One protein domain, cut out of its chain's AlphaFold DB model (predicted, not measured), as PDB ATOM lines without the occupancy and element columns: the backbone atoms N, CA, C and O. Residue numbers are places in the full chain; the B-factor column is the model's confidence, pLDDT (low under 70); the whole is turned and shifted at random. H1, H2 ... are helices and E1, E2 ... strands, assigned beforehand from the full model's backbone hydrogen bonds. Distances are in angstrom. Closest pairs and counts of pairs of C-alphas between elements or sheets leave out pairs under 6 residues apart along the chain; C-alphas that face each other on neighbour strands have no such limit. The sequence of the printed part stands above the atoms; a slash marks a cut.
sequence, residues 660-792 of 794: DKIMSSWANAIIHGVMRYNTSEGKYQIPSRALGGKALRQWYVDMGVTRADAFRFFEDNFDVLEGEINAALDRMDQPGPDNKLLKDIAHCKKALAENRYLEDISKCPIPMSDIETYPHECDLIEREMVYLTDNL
ATOM      1  N   ASP A 660     -37.740 -33.986  30.105       73.12
ATOM      2  CA  ASP A 660     -36.573 -34.395  30.887       73.12
ATOM      3  C   ASP A 660     -36.449 -35.919  30.925       73.12
ATOM      4  O   ASP A 660     -35.354 -36.471  30.825       73.12
ATOM      5  N   LYS A 661     -37.577 -36.632  30.961       82.00
ATOM      6  CA  LYS A 661     -37.612 -38.097  30.903       82.00
ATOM      7  C   LYS A 661     -37.210 -38.635  29.527       82.00
ATOM      8  O   LYS A 661     -36.502 -39.643  29.452       82.00
ATOM      9  N   ILE A 662     -37.615 -37.965  28.444       86.75
ATOM     10  CA  ILE A 662     -37.157 -38.295  27.082       86.75
ATOM     11  C   ILE A 662     -35.654 -38.066  26.979       86.75
ATOM     12  O   ILE A 662     -34.940 -38.966  26.534       86.75
ATOM     13  N   MET A 663     -35.175 -36.897  27.413       88.31
ATOM     14  CA  MET A 663     -33.756 -36.549  27.346       88.31
ATOM     15  C   MET A 663     -32.907 -37.507  28.185       88.31
ATOM     16  O   MET A 663     -31.892 -38.004  27.703       88.31
ATOM     17  N   SER A 664     -33.372 -37.864  29.384       87.81
ATOM     18  CA  SER A 664     -32.749 -38.867  30.251       87.81
ATOM     19  C   SER A 664     -32.575 -40.214  29.558       87.81
ATOM     20  O   SER A 664     -31.470 -40.751  29.472       87.81
ATOM     21  N   SER A 665     -33.657 -40.771  29.022       91.00
ATOM     22  CA  SER A 665     -33.620 -42.070  28.349       91.00
ATOM     23  C   SER A 665     -32.836 -42.035  27.036       91.00
ATOM     24  O   SER A 665     -32.148 -43.004  26.715       91.00
ATOM     25  N   TRP A 666     -32.907 -40.930  26.287       92.50
ATOM     26  CA  TRP A 666     -32.104 -40.701  25.085       92.50
ATOM     27  C   TRP A 666     -30.610 -40.721  25.416       92.50
ATOM     28  O   TRP A 666     -29.855 -41.513  24.846       92.50
ATOM     29  N   ALA A 667     -30.202 -39.922  26.402       91.00
ATOM     30  CA  ALA A 667     -28.826 -39.820  26.861       91.00
ATOM     31  C   ALA A 667     -28.293 -41.164  27.389       91.00
ATOM     32  O   ALA A 667     -27.209 -41.602  26.996       91.00
ATOM     33  N   ASN A 668     -29.086 -41.886  28.188       90.81
ATOM     34  CA  ASN A 668     -28.735 -43.229  28.662       90.81
ATOM     35  C   ASN A 668     -28.578 -44.232  27.509       90.81
ATOM     36  O   ASN A 668     -27.652 -45.046  27.510       90.81
ATOM     37  N   ALA A 669     -29.439 -44.167  26.490       92.56
ATOM     38  CA  ALA A 669     -29.329 -45.044  25.331       92.56
ATOM     39  C   ALA A 669     -28.037 -44.800  24.525       92.56
ATOM     40  O   ALA A 669     -27.491 -45.751  23.956       92.56
ATOM     41  N   ILE A 670     -27.528 -43.563  24.502       92.31
ATOM     42  CA  ILE A 670     -26.248 -43.194  23.876       92.31
ATOM     43  C   ILE A 670     -25.071 -43.685  24.719       92.31
ATOM     44  O   ILE A 670     -24.225 -44.422  24.206       92.31
ATOM     45  N   ILE A 671     -25.036 -43.310  26.004       92.25
ATOM     46  CA  ILE A 671     -23.931 -43.617  26.927       92.25
ATOM     47  C   ILE A 671     -23.682 -45.122  26.986       92.25
ATOM     48  O   ILE A 671     -22.546 -45.572  26.842       92.25
ATOM     49  N   HIS A 672     -24.750 -45.909  27.122       90.69
ATOM     50  CA  HIS A 672     -24.652 -47.358  27.298       90.69
ATOM     51  C   HIS A 672     -24.574 -48.147  25.984       90.69
ATOM     52  O   HIS A 672     -24.511 -49.386  25.979       90.69
ATOM     53  N   GLY A 673     -24.567 -47.439  24.850       88.38
ATOM     54  CA  GLY A 673     -24.501 -48.031  23.516       88.38
ATOM     55  C   GLY A 673     -25.716 -48.894  23.181       88.38
ATOM     56  O   GLY A 673     -25.577 -49.897  22.478       88.38
ATOM     57  N   VAL A 674     -26.894 -48.544  23.708       91.38
ATOM     58  CA  VAL A 674     -28.172 -49.163  23.320       91.38
ATOM     59  C   VAL A 674     -28.532 -48.736  21.898       91.38
ATOM     60  O   VAL A 674     -29.000 -49.557  21.113       91.38
ATOM     61  N   MET A 675     -28.255 -47.481  21.537       91.31
ATOM     62  CA  MET A 675     -28.298 -47.023  20.148       91.31
ATOM     63  C   MET A 675     -26.905 -46.967  19.522       91.31
ATOM     64  O   MET A 675     -25.886 -46.856  20.206       91.31
ATOM     65  N   ARG A 676     -26.860 -47.018  18.190       89.62
ATOM     66  CA  ARG A 676     -25.617 -46.950  17.416       89.62
ATOM     67  C   ARG A 676     -25.799 -46.169  16.123       89.62
ATOM     68  O   ARG A 676     -26.894 -46.141  15.570       89.62
ATOM     69  N   TYR A 677     -24.702 -45.644  15.590       91.50
ATOM     70  CA  TYR A 677     -24.625 -45.213  14.198       91.50
ATOM     71  C   TYR A 677     -24.011 -46.335  13.353       91.50
ATOM     72  O   TYR A 677     -22.880 -46.761  13.596       91.50
ATOM     73  N   ASN A 678     -24.764 -46.863  12.389       89.62
ATOM     74  CA  ASN A 678     -24.272 -47.868  11.455       89.62
ATOM     75  C   ASN A 678     -23.532 -47.180  10.302       89.62
ATOM     76  O   ASN A 678     -24.156 -46.618   9.402       89.62
ATOM     77  N   THR A 679     -22.203 -47.263  10.304       84.94
ATOM     78  CA  THR A 679     -21.343 -46.608   9.310       84.94
ATOM     79  C   THR A 679     -21.497 -47.161   7.893       84.94
ATOM     80  O   THR A 679     -21.261 -46.421   6.944       84.94
ATOM     81  N   SER A 680     -21.916 -48.422   7.717       85.62
ATOM     82  CA  SER A 680     -22.118 -49.002   6.379       85.62
ATOM     83  C   SER A 680     -23.453 -48.607   5.746       85.62
ATOM     84  O   SER A 680     -23.556 -48.567   4.523       85.62
ATOM     85  N   GLU A 681     -24.463 -48.301   6.565       85.00
ATOM     86  CA  GLU A 681     -25.797 -47.881   6.112       85.00
ATOM     87  C   GLU A 681     -26.022 -46.364   6.233       85.00
ATOM     88  O   GLU A 681     -26.994 -45.854   5.678       85.00
ATOM     89  N   GLY A 682     -25.134 -45.647   6.932       89.75
ATOM     90  CA  GLY A 682     -25.208 -44.199   7.139       89.75
ATOM     91  C   GLY A 682     -26.405 -43.765   7.989       89.75
ATOM     92  O   GLY A 682     -27.049 -42.771   7.667       89.75
ATOM     93  N   LYS A 683     -26.777 -44.551   9.009       92.19
ATOM     94  CA  LYS A 683     -28.005 -44.334   9.793       92.19
ATOM     95  C   LYS A 683     -27.848 -44.657  11.270       92.19
ATOM     96  O   LYS A 683     -27.150 -45.604  11.635       92.19
ATOM     97  N   TYR A 684     -28.590 -43.943  12.110       93.06
ATOM     98  CA  TYR A 684     -28.800 -44.304  13.508       93.06
ATOM     99  C   TYR A 684     -29.776 -45.472  13.629       93.06
ATOM    100  O   TYR A 684     -30.763 -45.551  12.896       93.06
ATOM    101  N   GLN A 685     -29.492 -46.382  14.556       93.50
ATOM    102  CA  GLN A 685     -30.287 -47.574  14.807       93.50
ATOM    103  C   GLN A 685     -30.427 -47.843  16.306       93.50
ATOM    104  O   GLN A 685     -29.461 -47.708  17.059       93.50
ATOM    105  N   ILE A 686     -31.602 -48.324  16.714       93.94
ATOM    106  CA  ILE A 686     -31.898 -48.784  18.080       93.94
ATOM    107  C   ILE A 686     -32.580 -50.157  18.023       93.94
ATOM    108  O   ILE A 686     -33.329 -50.416  17.078       93.94
ATOM    109  N   PRO A 687     -32.316 -51.090  18.954       90.88
ATOM    110  CA  PRO A 687     -33.018 -52.361  18.982       90.88
ATOM    111  C   PRO A 687     -34.453 -52.158  19.476       90.88
ATOM    112  O   PRO A 687     -34.661 -51.682  20.586       90.88
ATOM    113  N   SER A 688     -35.437 -52.571  18.678       89.81
ATOM    114  CA  SER A 688     -36.838 -52.588  19.092       89.81
ATOM    115  C   SER A 688     -37.603 -53.737  18.450       89.81
ATOM    116  O   SER A 688     -37.616 -53.900  17.226       89.81
ATOM    117  N   ARG A 689     -38.273 -54.551  19.270       85.31
ATOM    118  CA  ARG A 689     -39.170 -55.606  18.771       85.31
ATOM    119  C   ARG A 689     -40.528 -55.024  18.427       85.31
ATOM    120  O   ARG A 689     -41.099 -55.375  17.396       85.31
ATOM    121  N   ALA A 690     -41.020 -54.130  19.279       78.94
ATOM    122  CA  ALA A 690     -42.325 -53.504  19.125       78.94
ATOM    123  C   ALA A 690     -42.410 -52.592  17.888       78.94
ATOM    124  O   ALA A 690     -43.461 -52.536  17.252       78.94
ATOM    125  N   LEU A 691     -41.300 -51.971  17.473       82.19
ATOM    126  CA  LEU A 691     -41.223 -51.173  16.239       82.19
ATOM    127  C   LEU A 691     -40.842 -51.995  14.993       82.19
ATOM    128  O   LEU A 691     -40.487 -51.439  13.955       82.19
ATOM    129  N   GLY A 692     -40.935 -53.329  15.057       77.75
ATOM    130  CA  GLY A 692     -40.798 -54.196  13.882       77.75
ATOM    131  C   GLY A 692     -39.361 -54.546  13.489       77.75
ATOM    132  O   GLY A 692     -39.121 -54.959  12.346       77.75
ATOM    133  N   GLY A 693     -38.402 -54.428  14.411       84.00
ATOM    134  CA  GLY A 693     -37.052 -54.947  14.222       84.00
ATOM    135  C   GLY A 693     -37.074 -56.434  13.856       84.00
ATOM    136  O   GLY A 693     -37.935 -57.198  14.292       84.00
ATOM    137  N   LYS A 694     -36.129 -56.877  13.023       79.69
ATOM    138  CA  LYS A 694     -36.053 -58.281  12.581       79.69
ATOM    139  C   LYS A 694     -34.973 -59.029  13.350       79.69
ATOM    140  O   LYS A 694     -33.849 -58.544  13.455       79.69
ATOM    141  N   ALA A 695     -35.268 -60.253  13.791       82.75
ATOM    142  CA  ALA A 695     -34.329 -61.104  14.534       82.75
ATOM    143  C   ALA A 695     -32.967 -61.275  13.832       82.75
ATOM    144  O   ALA A 695     -31.924 -61.143  14.465       82.75
ATOM    145  N   LEU A 696     -32.976 -61.489  12.508       81.50
ATOM    146  CA  LEU A 696     -31.762 -61.632  11.688       81.50
ATOM    147  C   LEU A 696     -30.887 -60.367  11.659       81.50
ATOM    148  O   LEU A 696     -29.707 -60.448  11.338       81.50
ATOM    149  N   ARG A 697     -31.456 -59.208  12.002       78.44
ATOM    150  CA  ARG A 697     -30.754 -57.925  12.144       78.44
ATOM    151  C   ARG A 697     -30.619 -57.515  13.608       78.44
ATOM    152  O   ARG A 697     -30.571 -56.329  13.905       78.44
ATOM    153  N   GLN A 698     -30.615 -58.484  14.527       83.00
ATOM    154  CA  GLN A 698     -30.508 -58.249  15.972       83.00
ATOM    155  C   GLN A 698     -31.575 -57.280  16.515       83.00
ATOM    156  O   GLN A 698     -31.352 -56.617  17.520       83.00
ATOM    157  N   TRP A 699     -32.742 -57.227  15.865       88.75
ATOM    158  CA  TRP A 699     -33.868 -56.357  16.219       88.75
ATOM    159  C   TRP A 699     -33.636 -54.852  16.023       88.75
ATOM    160  O   TRP A 699     -34.467 -54.073  16.469       88.75
ATOM    161  N   TYR A 700     -32.578 -54.424  15.329       89.75
ATOM    162  CA  TYR A 700     -32.371 -53.002  15.043       89.75
ATOM    163  C   TYR A 700     -33.429 -52.436  14.084       89.75
ATOM    164  O   TYR A 700     -33.775 -53.070  13.080       89.75
ATOM    165  N   VAL A 701     -33.905 -51.229  14.399       90.69
ATOM    166  CA  VAL A 701     -34.746 -50.375  13.551       90.69
ATOM    167  C   VAL A 701     -34.000 -49.087  13.203       90.69
ATOM    168  O   VAL A 701     -33.233 -48.580  14.020       90.69
ATOM    169  N   ASP A 702     -34.207 -48.581  11.985       91.31
ATOM    170  CA  ASP A 702     -33.592 -47.339  11.498       91.31
ATOM    171  C   ASP A 702     -34.306 -46.126  12.105       91.31
ATOM    172  O   ASP A 702     -35.523 -46.002  11.976       91.31
ATOM    173  N   MET A 703     -33.545 -45.218  12.714       90.88
ATOM    174  CA  MET A 703     -34.065 -44.010  13.366       90.88
ATOM    175  C   MET A 703     -33.912 -42.753  12.506       90.88
ATOM    176  O   MET A 703     -34.607 -41.772  12.725       90.88
ATOM    177  N   GLY A 704     -33.006 -42.760  11.529       87.25
ATOM    178  CA  GLY A 704     -32.730 -41.589  10.700       87.25
ATOM    179  C   GLY A 704     -31.282 -41.529  10.238       87.25
ATOM    180  O   GLY A 704     -30.448 -42.322  10.679       87.25
ATOM    181  N   VAL A 705     -30.997 -40.605   9.323       86.75
ATOM    182  CA  VAL A 705     -29.639 -40.361   8.806       86.75
ATOM    183  C   VAL A 705     -28.912 -39.359   9.701       86.75
ATOM    184  O   VAL A 705     -27.743 -39.557  10.025       86.75
ATOM    185  N   THR A 706     -29.615 -38.317  10.154       87.25
ATOM    186  CA  THR A 706     -29.059 -37.281  11.032       87.25
ATOM    187  C   THR A 706     -29.337 -37.567  12.508       87.25
ATOM    188  O   THR A 706     -30.197 -38.381  12.862       87.25
ATOM    189  N   ARG A 707     -28.605 -36.876  13.391       88.25
ATOM    190  CA  ARG A 707     -28.817 -36.955  14.843       88.25
ATOM    191  C   ARG A 707     -30.193 -36.408  15.239       88.25
ATOM    192  O   ARG A 707     -30.866 -37.006  16.073       88.25
ATOM    193  N   ALA A 708     -30.626 -35.329  14.587       82.56
ATOM    194  CA  ALA A 708     -31.932 -34.715  14.799       82.56
ATOM    195  C   ALA A 708     -33.089 -35.625  14.349       82.56
ATOM    196  O   ALA A 708     -34.070 -35.766  15.081       82.56
ATOM    197  N   ASP A 709     -32.960 -36.298  13.196       83.06
ATOM    198  CA  ASP A 709     -33.955 -37.281  12.739       83.06
ATOM    199  C   ASP A 709     -34.097 -38.423  13.746       83.06
ATOM    200  O   ASP A 709     -35.209 -38.819  14.092       83.06
ATOM    201  N   ALA A 710     -32.963 -38.921  14.246       89.62
ATOM    202  CA  ALA A 710     -32.942 -40.004  15.214       89.62
ATOM    203  C   ALA A 710     -33.602 -39.605  16.542       89.62
ATOM    204  O   ALA A 710     -34.364 -40.393  17.100       89.62
ATOM    205  N   PHE A 711     -33.361 -38.383  17.026       89.44
ATOM    206  CA  PHE A 711     -34.007 -37.875  18.237       89.44
ATOM    207  C   PHE A 711     -35.514 -37.691  18.057       89.44
ATOM    208  O   PHE A 711     -36.284 -38.129  18.906       89.44
ATOM    209  N   ARG A 712     -35.957 -37.138  16.920       81.50
ATOM    210  CA  ARG A 712     -37.389 -37.014  16.614       81.50
ATOM    211  C   ARG A 712     -38.064 -38.382  16.536       81.50
ATOM    212  O   ARG A 712     -39.110 -38.585  17.139       81.50
ATOM    213  N   PHE A 713     -37.432 -39.349  15.866       86.62
ATOM    214  CA  PHE A 713     -37.916 -40.729  15.843       86.62
ATOM    215  C   PHE A 713     -38.036 -41.308  17.258       86.62
ATOM    216  O   PHE A 713     -38.995 -42.020  17.555       86.62
ATOM    217  N   PHE A 714     -37.063 -41.032  18.123       89.00
ATOM    218  CA  PHE A 714     -37.071 -41.502  19.502       89.00
ATOM    219  C   PHE A 714     -38.210 -40.883  20.315       89.00
ATOM    220  O   PHE A 714     -38.940 -41.614  20.979       89.00
ATOM    221  N   GLU A 715     -38.392 -39.567  20.221       83.94
ATOM    222  CA  GLU A 715     -39.476 -38.820  20.865       83.94
ATOM    223  C   GLU A 715     -40.853 -39.330  20.412       83.94
ATOM    224  O   GLU A 715     -41.688 -39.692  21.243       83.94
ATOM    225  N   ASP A 716     -41.051 -39.484  19.101       76.00
ATOM    226  CA  ASP A 716     -42.304 -39.965  18.508       76.00
ATOM    227  C   ASP A 716     -42.684 -41.390  18.940       76.00
ATOM    228  O   ASP A 716     -43.856 -41.776  18.857       76.00
ATOM    229  N   ASN A 717     -41.701 -42.181  19.380       82.62
ATOM    230  CA  ASN A 717     -41.862 -43.585  19.751       82.62
ATOM    231  C   ASN A 717     -41.506 -43.878  21.211       82.62
ATOM    232  O   ASN A 717     -41.342 -45.046  21.581       82.62
ATOM    233  N   PHE A 718     -41.389 -42.843  22.043       85.62
ATOM    234  CA  PHE A 718     -40.902 -42.983  23.410       85.62
ATOM    235  C   PHE A 718     -41.765 -43.920  24.259       85.62
ATOM    236  O   PHE A 718     -41.240 -44.728  25.019       85.62
ATOM    237  N   ASP A 719     -43.084 -43.875  24.063       77.06
ATOM    238  CA  ASP A 719     -44.068 -44.723  24.746       77.06
ATOM    239  C   ASP A 719     -43.790 -46.230  24.602       77.06
ATOM    240  O   ASP A 719     -44.162 -47.024  25.465       77.06
ATOM    241  N   VAL A 720     -43.122 -46.624  23.517       81.50
ATOM    242  CA  VAL A 720     -42.698 -48.001  23.248       81.50
ATOM    243  C   VAL A 720     -41.242 -48.218  23.641       81.50
ATOM    244  O   VAL A 720     -40.909 -49.230  24.261       81.50
ATOM    245  N   LEU A 721     -40.370 -47.280  23.271       88.00
ATOM    246  CA  LEU A 721     -38.928 -47.411  23.454       88.00
ATOM    247  C   LEU A 721     -38.520 -47.388  24.926       88.00
ATOM    248  O   LEU A 721     -37.590 -48.101  25.289       88.00
ATOM    249  N   GLU A 722     -39.219 -46.635  25.779       87.88
ATOM    250  CA  GLU A 722     -38.869 -46.486  27.195       87.88
ATOM    251  C   GLU A 722     -38.738 -47.850  27.893       87.88
ATOM    252  O   GLU A 722     -37.716 -48.149  28.511       87.88
ATOM    253  N   GLY A 723     -39.742 -48.719  27.743       85.81
ATOM    254  CA  GLY A 723     -39.734 -50.042  28.368       85.81
ATOM    255  C   GLY A 723     -38.639 -50.963  27.822       85.81
ATOM    256  O   GLY A 723     -38.029 -51.718  28.580       85.81
ATOM    257  N   GLU A 724     -38.358 -50.902  26.517       91.06
ATOM    258  CA  GLU A 724     -37.314 -51.723  25.889       91.06
ATOM    259  C   GLU A 724     -35.900 -51.248  26.259       91.06
ATOM    260  O   GLU A 724     -35.010 -52.084  26.447       91.06
ATOM    261  N   ILE A 725     -35.704 -49.934  26.413       91.00
ATOM    262  CA  ILE A 725     -34.451 -49.324  26.873       91.00
ATOM    263  C   ILE A 725     -34.211 -49.668  28.335       91.00
ATOM    264  O   ILE A 725     -33.149 -50.201  28.642       91.00
ATOM    265  N   ASN A 726     -35.196 -49.467  29.213       89.88
ATOM    266  CA  ASN A 726     -35.067 -49.818  30.629       89.88
ATOM    267  C   ASN A 726     -34.720 -51.304  30.793       89.88
ATOM    268  O   ASN A 726     -33.740 -51.643  31.446       89.88
ATOM    269  N   ALA A 727     -35.395 -52.196  30.061       88.50
ATOM    270  CA  ALA A 727     -35.059 -53.619  30.063       88.50
ATOM    271  C   ALA A 727     -33.666 -53.935  29.473       88.50
ATOM    272  O   ALA A 727     -33.086 -54.990  29.750       88.50
ATOM    273  N   ALA A 728     -33.126 -53.098  28.582       88.12
ATOM    274  CA  ALA A 728     -31.750 -53.226  28.103       88.12
ATOM    275  C   ALA A 728     -30.741 -52.778  29.169       88.12
ATOM    276  O   ALA A 728     -29.761 -53.494  29.377       88.12
ATOM    277  N   LEU A 729     -31.005 -51.667  29.858       89.69
ATOM    278  CA  LEU A 729     -30.181 -51.150  30.951       89.69
ATOM    279  C   LEU A 729     -30.163 -52.121  32.141       89.69
ATOM    280  O   LEU A 729     -29.081 -52.512  32.568       89.69
ATOM    281  N   ASP A 730     -31.316 -52.644  32.562       87.12
ATOM    282  CA  ASP A 730     -31.429 -53.637  33.646       87.12
ATOM    283  C   ASP A 730     -30.594 -54.902  33.376       87.12
ATOM    284  O   ASP A 730     -30.035 -55.513  34.282       87.12
ATOM    285  N   ARG A 731     -30.466 -55.312  32.105       85.25
ATOM    286  CA  ARG A 731     -29.619 -56.457  31.718       85.25
ATOM    287  C   ARG A 731     -28.123 -56.156  31.809       85.25
ATOM    288  O   ARG A 731     -27.332 -57.095  31.924       85.25
ATOM    289  N   MET A 732     -27.737 -54.885  31.698       85.50
ATOM    290  CA  MET A 732     -26.354 -54.419  31.843       85.50
ATOM    291  C   MET A 732     -25.988 -54.136  33.306       85.50
ATOM    292  O   MET A 732     -24.797 -54.138  33.630       85.50
ATOM    293  N   ASP A 733     -26.983 -53.947  34.179       83.25
ATOM    294  CA  ASP A 733     -26.813 -53.689  35.610       83.25
ATOM    295  C   ASP A 733     -26.499 -54.972  36.406       83.25
ATOM    296  O   ASP A 733     -27.330 -55.541  37.115       83.25
ATOM    297  N   GLN A 734     -25.277 -55.489  36.247       79.62
ATOM    298  CA  GLN A 734     -24.798 -56.654  36.998       79.62
ATOM    299  C   GLN A 734     -23.973 -56.222  38.225       79.62
ATOM    300  O   GLN A 734     -23.034 -55.437  38.072       79.62
ATOM    301  N   PRO A 735     -24.250 -56.743  39.440       74.69
ATOM    302  CA  PRO A 735     -23.503 -56.371  40.642       74.69
ATOM    303  C   PRO A 735     -22.016 -56.750  40.555       74.69
ATOM    304  O   PRO A 735     -21.678 -57.913  40.336       74.69
ATOM    305  N   GLY A 736     -21.123 -55.785  40.794       73.56
ATOM    306  CA  GLY A 736     -19.676 -56.006  40.882       73.56
ATOM    307  C   GLY A 736     -18.835 -54.893  40.241       73.56
ATOM    308  O   GLY A 736     -19.376 -54.017  39.569       73.56
ATOM    309  N   PRO A 737     -17.498 -54.921  40.411       67.56
ATOM    310  CA  PRO A 737     -16.579 -53.927  39.836       67.56
ATOM    311  C   PRO A 737     -16.553 -53.927  38.296       67.56
ATOM    312  O   PRO A 737     -16.030 -53.000  37.680       67.56
ATOM    313  N   ASP A 738     -17.140 -54.950  37.669       76.00
ATOM    314  CA  ASP A 738     -17.283 -55.067  36.222       76.00
ATOM    315  C   ASP A 738     -18.630 -54.576  35.669       76.00
ATOM    316  O   ASP A 738     -18.879 -54.752  34.475       76.00
ATOM    317  N   ASN A 739     -19.464 -53.923  36.490       83.94
ATOM    318  CA  ASN A 739     -20.736 -53.348  36.050       83.94
ATOM    319  C   ASN A 739     -20.517 -52.375  34.879       83.94
ATOM    320  O   ASN A 739     -19.824 -51.359  34.999       83.94
ATOM    321  N   LYS A 740     -21.113 -52.708  33.731       83.88
ATOM    322  CA  LYS A 740     -20.942 -51.957  32.490       83.88
ATOM    323  C   LYS A 740     -21.540 -50.551  32.594       83.88
ATOM    324  O   LYS A 740     -20.908 -49.612  32.123       83.88
ATOM    325  N   LEU A 741     -22.687 -50.388  33.261       86.69
ATOM    326  CA  LEU A 741     -23.327 -49.079  33.414       86.69
ATOM    327  C   LEU A 741     -22.422 -48.103  34.172       86.69
ATOM    328  O   LEU A 741     -22.194 -46.988  33.709       86.69
ATOM    329  N   LEU A 742     -21.827 -48.544  35.286       84.56
ATOM    330  CA  LEU A 742     -20.902 -47.715  36.070       84.56
ATOM    331  C   LEU A 742     -19.649 -47.329  35.270       84.56
ATOM    332  O   LEU A 742     -19.182 -46.193  35.365       84.56
ATOM    333  N   LYS A 743     -19.113 -48.251  34.460       86.81
ATOM    334  CA  LYS A 743     -17.959 -47.982  33.586       86.81
ATOM    335  C   LYS A 743     -18.297 -46.983  32.480       86.81
ATOM    336  O   LYS A 743     -17.513 -46.065  32.250       86.81
ATOM    337  N   ASP A 744     -19.447 -47.140  31.831       90.00
ATOM    338  CA  ASP A 744     -19.904 -46.249  30.761       90.00
ATOM    339  C   ASP A 744     -20.187 -44.834  31.303       90.00
ATOM    340  O   ASP A 744     -19.766 -43.849  30.695       90.00
ATOM    341  N   ILE A 745     -20.801 -44.716  32.490       88.69
ATOM    342  CA  ILE A 745     -21.010 -43.426  33.175       88.69
ATOM    343  C   ILE A 745     -19.670 -42.774  33.528       88.69
ATOM    344  O   ILE A 745     -19.461 -41.602  33.217       88.69
ATOM    345  N   ALA A 746     -18.733 -43.512  34.135       87.19
ATOM    346  CA  ALA A 746     -17.410 -42.979  34.469       87.19
ATOM    347  C   ALA A 746     -16.630 -42.536  33.216       87.19
ATOM    348  O   ALA A 746     -15.947 -41.509  33.234       87.19
ATOM    349  N   HIS A 747     -16.758 -43.279  32.112       90.44
ATOM    350  CA  HIS A 747     -16.180 -42.907  30.824       90.44
ATOM    351  C   HIS A 747     -16.808 -41.624  30.268       90.44
ATOM    352  O   HIS A 747     -16.072 -40.739  29.832       90.44
ATOM    353  N   CYS A 748     -18.134 -41.490  30.345       90.81
ATOM    354  CA  CYS A 748     -18.848 -40.292  29.918       90.81
ATOM    355  C   CYS A 748     -18.456 -39.059  30.746       90.81
ATOM    356  O   CYS A 748     -18.095 -38.039  30.164       90.81
ATOM    357  N   LYS A 749     -18.405 -39.173  32.083       88.62
ATOM    358  CA  LYS A 749     -17.930 -38.100  32.979       88.62
ATOM    359  C   LYS A 749     -16.527 -37.624  32.595       88.62
ATOM    360  O   LYS A 749     -16.282 -36.426  32.476       88.62
ATOM    361  N   LYS A 750     -15.610 -38.565  32.343       90.06
ATOM    362  CA  LYS A 750     -14.248 -38.246  31.897       90.06
ATOM    363  C   LYS A 750     -14.240 -37.544  30.534       90.06
ATOM    364  O   LYS A 750     -13.528 -36.559  30.374       90.06
ATOM    365  N   ALA A 751     -15.021 -38.029  29.568       89.75
ATOM    366  CA  ALA A 751     -15.111 -37.429  28.239       89.75
ATOM    367  C   ALA A 751     -15.685 -36.003  28.283       89.75
ATOM    368  O   ALA A 751     -15.169 -35.129  27.594       89.75
ATOM    369  N   LEU A 752     -16.692 -35.741  29.121       88.62
ATOM    370  CA  LEU A 752     -17.238 -34.396  29.334       88.62
ATOM    371  C   LEU A 752     -16.192 -33.454  29.949       88.62
ATOM    372  O   LEU A 752     -15.967 -32.372  29.415       88.62
ATOM    373  N   ALA A 753     -15.484 -33.883  31.002       86.50
ATOM    374  CA  ALA A 753     -14.438 -33.080  31.646       86.50
ATOM    375  C   ALA A 753     -13.247 -32.761  30.718       86.50
ATOM    376  O   ALA A 753     -12.601 -31.724  30.861       86.50
ATOM    377  N   GLU A 754     -12.953 -33.650  29.767       89.62
ATOM    378  CA  GLU A 754     -11.883 -33.489  28.775       89.62
ATOM    379  C   GLU A 754     -12.361 -32.813  27.469       89.62
ATOM    380  O   GLU A 754     -11.570 -32.707  26.534       89.62
ATOM    381  N   ASN A 755     -13.619 -32.346  27.392       85.06
ATOM    382  CA  ASN A 755     -14.258 -31.796  26.182       85.06
ATOM    383  C   ASN A 755     -14.195 -32.731  24.958       85.06
ATOM    384  O   ASN A 755     -14.067 -32.273  23.827       85.06
ATOM    385  N   ARG A 756     -14.286 -34.046  25.183       88.88
ATOM    386  CA  ARG A 756     -14.280 -35.088  24.141       88.88
ATOM    387  C   ARG A 756     -15.603 -35.847  24.020       88.88
ATOM    388  O   ARG A 756     -15.626 -36.997  23.587       88.88
ATOM    389  N   TYR A 757     -16.724 -35.267  24.462       90.44
ATOM    390  CA  TYR A 757     -18.030 -35.945  24.406       90.44
ATOM    391  C   TYR A 757     -18.427 -36.313  22.971       90.44
ATOM    392  O   TYR A 757     -18.909 -37.425  22.731       90.44
ATOM    393  N   LEU A 758     -18.204 -35.398  22.022       88.69
ATOM    394  CA  LEU A 758     -18.541 -35.609  20.619       88.69
ATOM    395  C   LEU A 758     -17.780 -36.819  20.055       88.69
ATOM    396  O   LEU A 758     -18.399 -37.691  19.446       88.69
ATOM    397  N   GLU A 759     -16.479 -36.906  20.323       86.94
ATOM    398  CA  GLU A 759     -15.576 -37.940  19.816       86.94
ATOM    399  C   GLU A 759     -15.739 -39.288  20.531       86.94
ATOM    400  O   GLU A 759     -15.772 -40.334  19.878       86.94
ATOM    401  N   ASP A 760     -15.855 -39.280  21.862       87.56
ATOM    402  CA  ASP A 760     -15.781 -40.500  22.674       87.56
ATOM    403  C   ASP A 760     -17.172 -41.136  22.899       87.56
ATOM    404  O   ASP A 760     -17.319 -42.367  22.911       87.56
ATOM    405  N   ILE A 761     -18.224 -40.318  23.047       90.44
ATOM    406  CA  ILE A 761     -19.535 -40.769  23.550       90.44
ATOM    407  C   ILE A 761     -20.654 -40.626  22.520       90.44
ATOM    408  O   ILE A 761     -21.366 -41.604  22.288       90.44
ATOM    409  N   SER A 762     -20.799 -39.457  21.887       86.56
ATOM    410  CA  SER A 762     -22.021 -39.045  21.170       86.56
ATOM    411  C   SER A 762     -22.480 -40.008  20.065       86.56
ATOM    412  O   SER A 762     -23.665 -40.074  19.743       86.56
ATOM    413  N   LYS A 763     -21.554 -40.780  19.482       85.81
ATOM    414  CA  LYS A 763     -21.759 -41.590  18.265       85.81
ATOM    415  C   LYS A 763     -22.120 -40.752  17.032       85.81
ATOM    416  O   LYS A 763     -22.613 -41.312  16.053       85.81
ATOM    417  N   CYS A 764     -21.876 -39.442  17.070       86.62
ATOM    418  CA  CYS A 764     -22.027 -38.560  15.924       86.62
ATOM    419  C   CYS A 764     -20.923 -38.849  14.891       86.62
ATOM    420  O   CYS A 764     -19.750 -38.893  15.257       86.62
ATOM    421  N   PRO A 765     -21.259 -39.056  13.604       86.62
ATOM    422  CA  PRO A 765     -20.259 -39.260  12.558       86.62
ATOM    423  C   PRO A 765     -19.594 -37.953  12.092       86.62
ATOM    424  O   PRO A 765     -18.654 -38.013  11.302       86.62
ATOM    425  N   ILE A 766     -20.098 -36.792  12.527       87.69
ATOM    426  CA  ILE A 766     -19.598 -35.470  12.139       87.69
ATOM    427  C   ILE A 766     -18.454 -35.086  13.092       87.69
ATOM    428  O   ILE A 766     -18.667 -35.086  14.307       87.69
ATOM    429  N   PRO A 767     -17.247 -34.778  12.583       87.25
ATOM    430  CA  PRO A 767     -16.126 -34.380  13.425       87.25
ATOM    431  C   PRO A 767     -16.337 -32.977  14.007       87.25
ATOM    432  O   PRO A 767     -17.024 -32.142  13.420       87.25
ATOM    433  N   MET A 768     -15.667 -32.687  15.126       83.69
ATOM    434  CA  MET A 768     -15.736 -31.383  15.801       83.69
ATOM    435  C   MET A 768     -15.404 -30.200  14.881       83.69
ATOM    436  O   MET A 768     -15.993 -29.136  15.019       83.69
ATOM    437  N   SER A 769     -14.504 -30.377  13.906       85.81
ATOM    438  CA  SER A 769     -14.147 -29.317  12.949       85.81
ATOM    439  C   SER A 769     -15.313 -28.851  12.078       85.81
ATOM    440  O   SER A 769     -15.269 -27.739  11.558       85.81
ATOM    441  N   ASP A 770     -16.329 -29.702  11.910       87.81
ATOM    442  CA  ASP A 770     -17.396 -29.507  10.934       87.81
ATOM    443  C   ASP A 770     -18.770 -29.354  11.609       87.81
ATOM    444  O   ASP A 770     -19.718 -28.938  10.944       87.81
ATOM    445  N   ILE A 771     -18.906 -29.654  12.910       85.94
ATOM    446  CA  ILE A 771     -20.207 -29.722  13.602       85.94
ATOM    447  C   ILE A 771     -20.970 -28.390  13.604       85.94
ATOM    448  O   ILE A 771     -22.185 -28.390  13.433       85.94
ATOM    449  N   GLU A 772     -20.271 -27.254  13.672       85.31
ATOM    450  CA  GLU A 772     -20.880 -25.914  13.618       85.31
ATOM    451  C   GLU A 772     -21.562 -25.620  12.267       85.31
ATOM    452  O   GLU A 772     -22.427 -24.750  12.172       85.31
ATOM    453  N   THR A 773     -21.218 -26.366  11.208       88.00
ATOM    454  CA  THR A 773     -21.892 -26.265   9.900       88.00
ATOM    455  C   THR A 773     -23.218 -27.037   9.841       88.00
ATOM    456  O   THR A 773     -23.959 -26.906   8.864       88.00
ATOM    457  N   TYR A 774     -23.546 -27.782  10.905       87.00
ATOM    458  CA  TYR A 774     -24.756 -28.585  11.094       87.00
ATOM    459  C   TYR A 774     -25.498 -28.114  12.362       87.00
ATOM    460  O   TYR A 774     -25.422 -28.758  13.411       87.00
ATOM    461  N   PRO A 775     -26.194 -26.959  12.309       80.75
ATOM    462  CA  PRO A 775     -26.697 -26.282  13.506       80.75
ATOM    463  C   PRO A 775     -27.710 -27.115  14.303       80.75
ATOM    464  O   PRO A 775     -27.693 -27.090  15.525       80.75
ATOM    465  N   HIS A 776     -28.554 -27.911  13.641       80.06
ATOM    466  CA  HIS A 776     -29.545 -28.746  14.331       80.06
ATOM    467  C   HIS A 776     -28.910 -29.902  15.113       80.06
ATOM    468  O   HIS A 776     -29.406 -30.303  16.166       80.06
ATOM    469  N   GLU A 777     -27.821 -30.456  14.592       86.25
ATOM    470  CA  GLU A 777     -27.018 -31.489  15.228       86.25
ATOM    471  C   GLU A 777     -26.205 -30.906  16.384       86.25
ATOM    472  O   GLU A 777     -26.174 -31.510  17.455       86.25
ATOM    473  N   CYS A 778     -25.611 -29.727  16.177       86.00
ATOM    474  CA  CYS A 778     -24.876 -28.985  17.198       86.00
ATOM    475  C   CYS A 778     -25.772 -28.667  18.404       86.00
ATOM    476  O   CYS A 778     -25.468 -29.100  19.513       86.00
ATOM    477  N   ASP A 779     -26.931 -28.039  18.176       86.31
ATOM    478  CA  ASP A 779     -27.879 -27.656  19.232       86.31
ATOM    479  C   ASP A 779     -28.335 -28.859  20.075       86.31
ATOM    480  O   ASP A 779     -28.460 -28.784  21.299       86.31
ATOM    481  N   LEU A 780     -28.616 -29.997  19.432       87.69
ATOM    482  CA  LEU A 780     -29.052 -31.199  20.139       87.69
ATOM    483  C   LEU A 780     -27.921 -31.806  20.978       87.69
ATOM    484  O   LEU A 780     -28.162 -32.213  22.112       87.69
ATOM    485  N   ILE A 781     -26.698 -31.845  20.451       89.69
ATOM    486  CA  ILE A 781     -25.529 -32.357  21.177       89.69
ATOM    487  C   ILE A 781     -25.184 -31.443  22.356       89.69
ATOM    488  O   ILE A 781     -24.886 -31.945  23.438       89.69
ATOM    489  N   GLU A 782     -25.301 -30.126  22.201       88.19
ATOM    490  CA  GLU A 782     -25.158 -29.184  23.313       88.19
ATOM    491  C   GLU A 782     -26.203 -29.443  24.402       88.19
ATOM    492  O   GLU A 782     -25.858 -29.532  25.580       88.19
ATOM    493  N   ARG A 783     -27.470 -29.656  24.027       87.69
ATOM    494  CA  ARG A 783     -28.532 -30.020  24.981       87.69
ATOM    495  C   ARG A 783     -28.246 -31.335  25.704       87.69
ATOM    496  O   ARG A 783     -28.483 -31.414  26.908       87.69
ATOM    497  N   GLU A 784     -27.733 -32.346  25.001       90.06
ATOM    498  CA  GLU A 784     -27.283 -33.607  25.609       90.06
ATOM    499  C   GLU A 784     -26.170 -33.343  26.635       90.06
ATOM    500  O   GLU A 784     -26.253 -33.813  27.767       90.06
ATOM    501  N   MET A 785     -25.149 -32.562  26.267       88.88
ATOM    502  CA  MET A 785     -24.018 -32.244  27.144       88.88
ATOM    503  C   MET A 785     -24.441 -31.456  28.386       88.88
ATOM    504  O   MET A 785     -23.975 -31.775  29.479       88.88
ATOM    505  N   VAL A 786     -25.329 -30.468  28.240       87.50
ATOM    506  CA  VAL A 786     -25.892 -29.702  29.364       87.50
ATOM    507  C   VAL A 786     -26.654 -30.635  30.301       87.50
ATOM    508  O   VAL A 786     -26.323 -30.713  31.481       87.50
ATOM    509  N   TYR A 787     -27.588 -31.432  29.766       88.00
ATOM    510  CA  TYR A 787     -28.341 -32.402  30.561       88.00
ATOM    511  C   TYR A 787     -27.412 -33.361  31.318       88.00
ATOM    512  O   TYR A 787     -27.588 -33.586  32.515       88.00
ATOM    513  N   LEU A 788     -26.401 -33.916  30.647       89.44
ATOM    514  CA  LEU A 788     -25.467 -34.860  31.254       89.44
ATOM    515  C   LEU A 788     -24.575 -34.217  32.315       89.44
ATOM    516  O   LEU A 788     -24.315 -34.846  33.337       89.44
ATOM    517  N   THR A 789     -24.136 -32.978  32.103       86.00
ATOM    518  CA  THR A 789     -23.340 -32.226  33.086       86.00
ATOM    519  C   THR A 789     -24.148 -31.959  34.353       86.00
ATOM    520  O   THR A 789     -23.625 -32.110  35.455       86.00
ATOM    521  N   ASP A 790     -25.432 -31.637  34.197       83.69
ATOM    522  CA  ASP A 790     -26.314 -31.307  35.315       83.69
ATOM    523  C   ASP A 790     -26.807 -32.548  36.080       83.69
ATOM    524  O   ASP A 790     -27.068 -32.466  37.280       83.69
ATOM    525  N   ASN A 791     -26.923 -33.707  35.414       81.44
ATOM    526  CA  ASN A 791     -27.582 -34.898  35.975       81.44
ATOM    527  C   ASN A 791     -26.643 -36.080  36.272       81.44
ATOM    528  O   ASN A 791     -27.019 -36.978  37.026       81.44
ATOM    529  N   LEU A 792     -25.421 -36.103  35.732       77.44
ATOM    530  CA  LEU A 792     -24.391 -37.076  36.113       77.44
ATOM    531  C   LEU A 792     -23.516 -36.512  37.246       77.44
ATOM    532  O   LEU A 792     -22.308 -36.346  37.084       77.44
TER     533      LEU A 792
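What this domain is: This is residues 660 to 792 of the 794 residues of an uncharacterized protein of Porphyromonadaceae bacterium (UniProt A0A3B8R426). Helix H1 sits in the middle, and the helices H2, H3, H4 and H6 stand round it as a ring, crossing one another's directions rather than running side by side. A small sheet of three strands lies at one side of this ring, with H2 packed over one of its faces, and the short helix H5 sits beside H4. The printed part has 133 residues with six named helices and three named strands, in the order H1 E1 E2 E3 H2 H3 H4 H5 H6; the sheet is antiparallel in the order E1 E2 E3, and the class is mostly helix. The whole is compact, with a radius of gyration of the C-alphas of 14.5 A, and rounded, spanning 38 by 36 by 28 A.

How they stand to each other: Begin at H1, residues 660 to 671. Next look at E1, residues 676 to 678, E2, residues 683 to 687, and E3, residues 700 to 704, which form a meander, each strand the antiparallel neighbour of the one before. In the hairpin of E1 and E2, find N 678 and O 683 within hydrogen-bond range at 2.8 A; in the hairpin of E2 and E3, N 703 and O 684 are 2.8 A apart. H2, residues 707 to 716, is on the sheet in two layers, helix on one face; it is over E3 at a height over the sheet of 7.8 A and runs slantwise to the strands, at 56 degrees to E3 on the local plane. H2 and H1 only just touch, with 3 pairs of C-alphas within 8 A, closest at Ile 662 and Glu 715, 6.7 A. H3, residues 718 to 732, only grazes the sheet with residues 721 to 728; it touches H1 at a steep tilt of 44 degrees, the same way, and the closest C-alphas are those of Ala 669 and Ile 725, 6.9 A. H4, residues 740 to 753, touches H5, residues 757 to 760, where the C-alphas of Ala 751 and Tyr 757 come closest at 5.0 A. H6, residues 775 to 791, touches H1 about perpendicular, at 84 degrees, with the C-alphas of Ala 667 and Glu 784 closest at 6.5 A. H6 also touches H2 with residues 776 to 780 alone, closest at Arg 707 and Glu 777, 5.8 A between C-alphas. In H1, H2, H4 and H6 every O i to N i+4 pair is within hydrogen-bond range, in H3 8 of 11 are, and H5 is too short for such a pair.

Where its parts are: Find C-alpha 660 at (-36.573, -34.395, 30.887); from there H1 runs 16.1 A to C-alpha 671. E1, E2 and E3 measure 6.2 A, 13.2 A and 12.2 A from first to last C-alpha. H2 covers 14.3 A, and H3 runs 20.3 A from C-alpha 718 at (-40.902, -42.983, 23.410). H4 covers 20.0 A and H5 5.4 A. H6, the longest helix with 17 residues, runs 24.1 A and ends at C-alpha 791, (-27.582, -34.898, 35.975).

The domain as a whole: The two C-alphas farthest apart are those of Pro 735 and Thr 773, 43.1 A. The printed part has no cut. The links from E2 to E3 and from H5 to H6 are long, with 12 and 14 residues. The mean pLDDT of the printed part is 86.5, and residue 737 is the one printed residue under 70.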